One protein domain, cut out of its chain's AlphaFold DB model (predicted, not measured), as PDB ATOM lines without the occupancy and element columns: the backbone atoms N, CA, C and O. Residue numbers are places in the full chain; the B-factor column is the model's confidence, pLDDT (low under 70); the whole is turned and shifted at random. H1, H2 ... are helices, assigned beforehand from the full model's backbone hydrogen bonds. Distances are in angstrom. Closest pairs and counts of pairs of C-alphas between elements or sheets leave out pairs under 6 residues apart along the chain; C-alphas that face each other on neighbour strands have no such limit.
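What this domain is: This is residues 52 to 107 of the 107 residues of the protein "Replicative DNA helicase loader DnaB" of Bacillus enclensis (UniProt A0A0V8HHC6). Two helices, H1 and H2, fold back on each other as a helical hairpin. The short helix H3 packs on the start of H1 at the hairpin's open end, and the four-residue H4 sits to one side of the hairpin, near both H1 and H2, so that the centres of H1, H2 and H4 make a triangle. The printed part has 56 residues with four named helices, in the order H1, H2, H3, H4, and no named strand; the class is all helix. It is compact, with a radius of gyration of the C-alphas of 10.6 A, and only just elongated, with spans of 29 by 19 by 18 A.

How they stand to each other: H1, residues 52 to 64, touches H2, residues 73 to 83, and the two form a hairpin. Their closest C-alphas are those of Phe 60 and Leu 74, 6.9 A apart. They run opposite ways at a tilt of 35.0 degrees, only just steep. With residues 52 to 56 alone, H1 also touches H3, residues 89 to 95; the closest C-alphas are those of Val 52 and Tyr 89, 5.6 A apart. These two run the same way at a tilt of 36 degrees, only just steep. H2 and H3 are close but not clearly touching, with the C-alphas of Trp 81 and Ala 92 closest at 8.0 A, and they run opposite ways at a steep tilt of 65 degrees. H4, residues 100 to 103, is close to H1 but not clearly touching it: the closest C-alphas, those of Phe 60 and Ile 100, are 7.6 A apart. The same holds for H4 and H2, with the C-alphas of Leu 77 and Glu 103 closest at 7.4 A. H3 and H4 are apart. In H2 and H3 every O i to N i+4 pair is within hydrogen-bond range, in H1 8 of 9 are, and H4 is too short for such a pair.

Where its parts are: H1 begins at C-alpha 52 at (176.358, 35.787, 162.794) and is 18.4 A long from first to last C-alpha. H2 begins at C-alpha 73 at (165.800, 32.764, 174.784) and is 15.2 A long. H3 is 10.0 A long. H4 is 5.0 A long and ends at C-alpha 103 at (160.959, 38.206, 168.389).

The domain as a whole: The C-alphas of Gly 66 and Gly 85, the two farthest apart, are 30.0 A from each other. The printed part has no cut and ends at Lys 107, the chain's last residue. The link from H1 to H2 is short, and those from H2 to H3 and from H3 to H4 are tight. The mean pLDDT of the printed part is 93.4, and residue 107 alone is under 70.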
ATOM      1  N   VAL A  52     177.801  35.687 162.535       98.19
ATOM      2  CA  VAL A  52     176.358  35.787 162.794       98.19
ATOM      3  C   VAL A  52     176.067  35.471 164.257       98.19
ATOM      4  O   VAL A  52     175.288  36.175 164.900       98.19
ATOM      5  N   VAL A  53     176.715  34.440 164.809       98.06
ATOM      6  CA  VAL A  53     176.588  34.089 166.231       98.06
ATOM      7  C   VAL A  53     177.074  35.228 167.118       98.06
ATOM      8  O   VAL A  53     176.408  35.577 168.089       98.06
ATOM      9  N   ASN A  54     178.196  35.847 166.780       97.81
ATOM     10  CA  ASN A  54     178.759  36.932 167.566       97.81
ATOM     11  C   ASN A  54     177.893  38.195 167.504       97.81
ATOM     12  O   ASN A  54     177.661  38.813 168.542       97.81
ATOM     13  N   VAL A  55     177.316  38.533 166.345       97.81
ATOM     14  CA  VAL A  55     176.308  39.605 166.255       97.81
ATOM     15  C   VAL A  55     175.071  39.278 167.099       97.81
ATOM     16  O   VAL A  55     174.588  40.148 167.824       97.81
ATOM     17  N   LEU A  56     174.593  38.027 167.078       97.62
ATOM     18  CA  LEU A  56     173.476  37.581 167.919       97.62
ATOM     19  C   LEU A  56     173.779  37.754 169.414       97.62
ATOM     20  O   LEU A  56     172.912  38.192 170.165       97.62
ATOM     21  N   LEU A  57     174.997  37.431 169.855       97.06
ATOM     22  CA  LEU A  57     175.408  37.611 171.247       97.06
ATOM     23  C   LEU A  57     175.420  39.087 171.641       97.06
ATOM     24  O   LEU A  57     174.919  39.424 172.714       97.06
ATOM     25  N   VAL A  58     175.939  39.969 170.779       95.94
ATOM     26  CA  VAL A  58     175.889  41.417 171.026       95.94
ATOM     27  C   VAL A  58     174.440  41.882 171.129       95.94
ATOM     28  O   VAL A  58     174.105  42.577 172.082       95.94
ATOM     29  N   TYR A  59     173.573  41.468 170.205       95.69
ATOM     30  CA  TYR A  59     172.149  41.807 170.214       95.69
ATOM     31  C   TYR A  59     171.452  41.347 171.504       95.69
ATOM     32  O   TYR A  59     170.831  42.149 172.195       95.69
ATOM     33  N   PHE A  60     171.635  40.081 171.885       96.00
ATOM     34  CA  PHE A  60     171.016  39.496 173.071       96.00
ATOM     35  C   PHE A  60     171.500  40.145 174.371       96.00
ATOM     36  O   PHE A  60     170.703  40.567 175.209       96.00
ATOM     37  N   TYR A  61     172.817  40.242 174.555       93.94
ATOM     38  CA  TYR A  61     173.376  40.760 175.798       93.94
ATOM     39  C   TYR A  61     173.330  42.283 175.892       93.94
ATOM     40  O   TYR A  61     173.411  42.791 177.003       93.94
ATOM     41  N   SER A  62     173.142  43.019 174.793       90.44
ATOM     42  CA  SER A  62     172.870  44.462 174.882       90.44
ATOM     43  C   SER A  62     171.518  44.749 175.541       90.44
ATOM     44  O   SER A  62     171.421  45.724 176.279       90.44
ATOM     45  N   GLU A  63     170.517  43.887 175.339       90.25
ATOM     46  CA  GLU A  63     169.219  43.987 176.020       90.25
ATOM     47  C   GLU A  63     169.306  43.512 177.478       90.25
ATOM     48  O   GLU A  63     168.895  44.201 178.410       90.25
ATOM     49  N   TYR A  64     169.853  42.311 177.689       86.69
ATOM     50  CA  TYR A  64     169.753  41.617 178.976       86.69
ATOM     51  C   TYR A  64     170.987  41.766 179.879       86.69
ATOM     52  O   TYR A  64     171.086  41.075 180.899       86.69
ATOM     53  N   SER A  65     171.952  42.631 179.544       78.19
ATOM     54  CA  SER A  65     173.140  42.846 180.384       78.19
ATOM     55  C   SER A  65     172.738  43.235 181.809       78.19
ATOM     56  O   SER A  65     171.982  44.180 182.033       78.19
ATOM     57  N   GLY A  66     173.229  42.477 182.793       73.75
ATOM     58  CA  GLY A  66     172.917  42.690 184.209       73.75
ATOM     59  C   GLY A  66     171.505  42.273 184.639       73.75
ATOM     60  O   GLY A  66     171.198  42.358 185.828       73.75
ATOM     61  N   GLN A  67     170.671  41.768 183.727       83.19
ATOM     62  CA  GLN A  67     169.302  41.337 184.007       83.19
ATOM     63  C   GLN A  67     169.186  39.808 184.102       83.19
ATOM     64  O   GLN A  67     170.079  39.053 183.700       83.19
ATOM     65  N   VAL A  68     168.074  39.341 184.674       83.75
ATOM     66  CA  VAL A  68     167.687  37.924 184.640       83.75
ATOM     67  C   VAL A  68     166.900  37.686 183.355       83.75
ATOM     68  O   VAL A  68     165.903  38.355 183.115       83.75
ATOM     69  N   TYR A  69     167.331  36.713 182.558       90.44
ATOM     70  CA  TYR A  69     166.678  36.297 181.317       90.44
ATOM     71  C   TYR A  69     166.402  34.790 181.334       90.44
ATOM     72  O   TYR A  69     166.991  34.040 182.126       90.44
ATOM     73  N   ASN A  70     165.518  34.311 180.456       92.12
ATOM     74  CA  ASN A  70     165.302  32.878 180.313       92.12
ATOM     75  C   ASN A  70     166.460  32.269 179.516       92.12
ATOM     76  O   ASN A  70     166.727  32.653 178.381       92.12
ATOM     77  N   ARG A  71     167.132  31.262 180.089       88.56
ATOM     78  CA  ARG A  71     168.275  30.571 179.457       88.56
ATOM     79  C   ARG A  71     167.989  30.042 178.045       88.56
ATOM     80  O   ARG A  71     168.915  29.793 177.284       88.56
ATOM     81  N   ASN A  72     166.717  29.810 177.718       93.94
ATOM     82  CA  ASN A  72     166.307  29.296 176.417       93.94
ATOM     83  C   ASN A  72     166.132  30.396 175.359       93.94
ATOM     84  O   ASN A  72     166.037  30.056 174.183       93.94
ATOM     85  N   ASP A  73     166.087  31.676 175.727       95.94
ATOM     86  CA  ASP A  73     165.800  32.764 174.784       95.94
ATOM     87  C   ASP A  73     166.900  32.924 173.743       95.94
ATOM     88  O   ASP A  73     166.612  32.985 172.548       95.94
ATOM     89  N   LEU A  74     168.165  32.850 174.166       96.69
ATOM     90  CA  LEU A  74     169.298  32.861 173.243       96.69
ATOM     91  C   LEU A  74     169.202  31.710 172.226       96.69
ATOM     92  O   LEU A  74     169.377  31.914 171.027       96.69
ATOM     93  N   LYS A  75     168.845  30.505 172.687       96.88
ATOM     94  CA  LYS A  75     168.625  29.338 171.819       96.88
ATOM     95  C   LYS A  75     167.448  29.537 170.858       96.88
ATOM     96  O   LYS A  75     167.517  29.100 169.710       96.88
ATOM     97  N   ARG A  76     166.363  30.175 171.304       97.12
ATOM     98  CA  ARG A  76     165.194  30.472 170.460       97.12
ATOM     99  C   ARG A  76     165.556  31.457 169.353       97.12
ATOM    100  O   ARG A  76     165.267  31.167 168.195       97.12
ATOM    101  N   LEU A  77     166.241  32.550 169.685       97.62
ATOM    102  CA  LEU A  77     166.715  33.528 168.699       97.62
ATOM    103  C   LEU A  77     167.711  32.908 167.719       97.62
ATOM    104  O   LEU A  77     167.618  33.146 166.519       97.62
ATOM    105  N   TYR A  78     168.607  32.048 168.203       98.12
ATOM    106  CA  TYR A  78     169.536  31.313 167.348       98.12
ATOM    107  C   TYR A  78     168.807  30.467 166.298       98.12
ATOM    108  O   TYR A  78     169.101  30.549 165.106       98.12
ATOM    109  N   HIS A  79     167.819  29.675 166.722       97.62
ATOM    110  CA  HIS A  79     167.016  28.876 165.796       97.62
ATOM    111  C   HIS A  79     166.202  29.737 164.834       97.62
ATOM    112  O   HIS A  79     166.106  29.387 163.661       97.62
ATOM    113  N   LEU A  80     165.641  30.845 165.316       97.69
ATOM    114  CA  LEU A  80     164.908  31.800 164.497       97.69
ATOM    115  C   LEU A  80     165.797  32.387 163.390       97.69
ATOM    116  O   LEU A  80     165.397  32.418 162.231       97.69
ATOM    117  N   TRP A  81     167.016  32.818 163.716       98.19
ATOM    118  CA  TRP A  81     167.950  33.359 162.724       98.19
ATOM    119  C   TRP A  81     168.392  32.282 161.730       98.19
ATOM    120  O   TRP A  81     168.447  32.526 160.524       98.19
ATOM    121  N   ALA A  82     168.637  31.061 162.214       97.88
ATOM    122  CA  ALA A  82     168.985  29.929 161.362       97.88
ATOM    123  C   ALA A  82     167.858  29.555 160.387       97.88
ATOM    124  O   ALA A  82     168.139  29.294 159.214       97.88
ATOM    125  N   SER A  83     166.600  29.542 160.842       97.31
ATOM    126  CA  SER A  83     165.438  29.224 160.002       97.31
ATOM    127  C   SER A  83     165.084  30.350 159.029       97.31
ATOM    128  O   SER A  83     164.646  30.068 157.918       97.31
ATOM    129  N   ALA A  84     165.340  31.606 159.404       97.06
ATOM    130  CA  ALA A  84     165.189  32.773 158.538       97.06
ATOM    131  C   ALA A  84     166.312  32.916 157.492       97.06
ATOM    132  O   ALA A  84     166.272  33.832 156.675       97.06
ATOM    133  N   GLY A  85     167.310  32.024 157.492       97.38
ATOM    134  CA  GLY A  85     168.390  32.039 156.505       97.38
ATOM    135  C   GLY A  85     169.411  33.159 156.716       97.38
ATOM    136  O   GLY A  85     170.088  33.541 155.768       97.38
ATOM    137  N   ILE A  86     169.554  33.667 157.941       98.00
ATOM    138  CA  ILE A  86     170.525  34.714 158.277       98.00
ATOM    139  C   ILE A  86     171.926  34.096 158.299       98.00
ATOM    140  O   ILE A  86     172.263  33.327 159.198       98.00
ATOM    141  N   ARG A  87     172.728  34.376 157.266       97.25
ATOM    142  CA  ARG A  87     174.045  33.742 157.051       97.25
ATOM    143  C   ARG A  87     175.199  34.723 156.908       97.25
ATOM    144  O   ARG A  87     176.336  34.278 156.865       97.25
ATOM    145  N   THR A  88     174.924  36.019 156.833       97.31
ATOM    146  CA  THR A  88     175.951  37.049 156.660       97.31
ATOM    147  C   THR A  88     175.934  38.022 157.827       97.31
ATOM    148  O   THR A  88     174.922  38.169 158.521       97.31
ATOM    149  N   TYR A  89     177.061  38.699 158.031       95.44
ATOM    150  CA  TYR A  89     177.164  39.791 158.991       95.44
ATOM    151  C   TYR A  89     176.120  40.883 158.705       95.44
ATOM    152  O   TYR A  89     175.438  41.343 159.618       95.44
ATOM    153  N   GLU A  90     175.928  41.249 157.436       95.62
ATOM    154  CA  GLU A  90     174.984  42.284 157.017       95.62
ATOM    155  C   GLU A  90     173.529  41.899 157.310       95.62
ATOM    156  O   GLU A  90     172.739  42.740 157.744       95.62
ATOM    157  N   ASP A  91     173.163  40.634 157.101       97.06
ATOM    158  CA  ASP A  91     171.822  40.147 157.426       97.06
ATOM    159  C   ASP A  91     171.602  40.104 158.940       97.06
ATOM    160  O   ASP A  91     170.548  40.519 159.427       97.06
ATOM    161  N   ALA A  92     172.614  39.670 159.696       97.38
ATOM    162  CA  ALA A  92     172.576  39.667 161.153       97.38
ATOM    163  C   ALA A  92     172.414  41.087 161.715       97.38
ATOM    164  O   ALA A  92     171.593  41.302 162.603       97.38
ATOM    165  N   LEU A  93     173.123  42.075 161.156       96.06
ATOM    166  CA  LEU A  93     172.973  43.478 161.540       96.06
ATOM    167  C   LEU A  93     171.539  43.980 161.352       96.06
ATOM    168  O   LEU A  93     170.997  44.605 162.262       96.06
ATOM    169  N   LYS A  94     170.894  43.671 160.221       95.88
ATOM    170  CA  LYS A  94     169.491  44.059 159.982       95.88
ATOM    171  C   LYS A  94     168.540  43.445 161.007       95.88
ATOM    172  O   LYS A  94     167.568  44.082 161.402       95.88
ATOM    173  N   MET A  95     168.812  42.223 161.466       95.62
ATOM    174  CA  MET A  95     167.999  41.585 162.508       95.62
ATOM    175  C   MET A  95     168.068  42.329 163.844       95.62
ATOM    176  O   MET A  95     167.095  42.306 164.590       95.62
ATOM    177  N   THR A  96     169.173  43.024 164.128       95.19
ATOM    178  CA  THR A  96     169.344  43.781 165.382       95.19
ATOM    179  C   THR A  96     168.512  45.061 165.464       95.19
ATOM    180  O   THR A  96     168.450  45.683 166.519       95.19
ATOM    181  N   GLU A  97     167.865  45.468 164.368       93.75
ATOM    182  CA  GLU A  97     166.952  46.619 164.347       93.75
ATOM    183  C   GLU A  97     165.563  46.289 164.903       93.75
ATOM    184  O   GLU A  97     164.744  47.186 165.107       93.75
ATOM    185  N   ARG A  98     165.280  45.003 165.113       94.06
ATOM    186  CA  ARG A  98     163.995  44.521 165.607       94.06
ATOM    187  C   ARG A  98     163.987  44.507 167.130       94.06
ATOM    188  O   ARG A  98     165.032  44.462 167.769       94.06
ATOM    189  N   ASP A  99     162.790  44.543 167.704       92.94
ATOM    190  CA  ASP A  99     162.618  44.405 169.146       92.94
ATOM    191  C   ASP A  99     162.751  42.933 169.563       92.94
ATOM    192  O   ASP A  99     162.051  42.050 169.058       92.94
ATOM    193  N   ILE A 100     163.659  42.663 170.498       94.25
ATOM    194  CA  ILE A 100     164.005  41.299 170.899       94.25
ATOM    195  C   ILE A 100     162.886  40.613 171.678       94.25
ATOM    196  O   ILE A 100     162.677  39.409 171.514       94.25
ATOM    197  N   GLN A 101     162.128  41.370 172.476       92.31
ATOM    198  CA  GLN A 101     160.992  40.844 173.232       92.31
ATOM    199  C   GLN A 101     159.894  40.375 172.266       92.31
ATOM    200  O   GLN A 101     159.359  39.277 172.421       92.31
ATOM    201  N   SER A 102     159.641  41.154 171.211       92.31
ATOM    202  CA  SER A 102     158.711  40.826 170.129       92.31
ATOM    203  C   SER A 102     159.129  39.561 169.374       92.31
ATOM    204  O   SER A 102     158.304  38.672 169.170       92.31
ATOM    205  N   GLU A 103     160.413  39.423 169.024       92.06
ATOM    206  CA  GLU A 103     160.959  38.206 168.389       92.06
ATOM    207  C   GLU A 103     160.844  36.967 169.302       92.06
ATOM    208  O   GLU A 103     160.674  35.835 168.841       92.06
ATOM    209  N   LEU A 104     160.885  37.168 170.623       92.25
ATOM    210  CA  LEU A 104     160.681  36.125 171.631       92.25
ATOM    211  C   LEU A 104     159.203  35.877 171.977       92.25
ATOM    212  O   LEU A 104     158.901  34.927 172.712       92.25
ATOM    213  N   GLY A 105     158.276  36.660 171.420       89.62
ATOM    214  CA  GLY A 105     156.839  36.552 171.666       89.62
ATOM    215  C   GLY A 105     156.407  37.008 173.063       89.62
ATOM    216  O   GLY A 105     155.367  36.561 173.556       89.62
ATOM    217  N   TYR A 106     157.204  37.851 173.716       86.94
ATOM    218  CA  TYR A 106     156.814  38.539 174.941       86.94
ATOM    219  C   TYR A 106     155.899  39.731 174.610       86.94
ATOM    220  O   TYR A 106     155.984  40.298 173.522       86.94
ATOM    221  N   LYS A 107     154.949  40.027 175.505       62.03
ATOM    222  CA  LYS A 107     153.945  41.093 175.358       62.03
ATOM    223  C   LYS A 107     154.267  42.269 176.260       62.03
ATOM    224  O   LYS A 107     154.703  41.991 177.400       62.03
TER     225      LYS A 107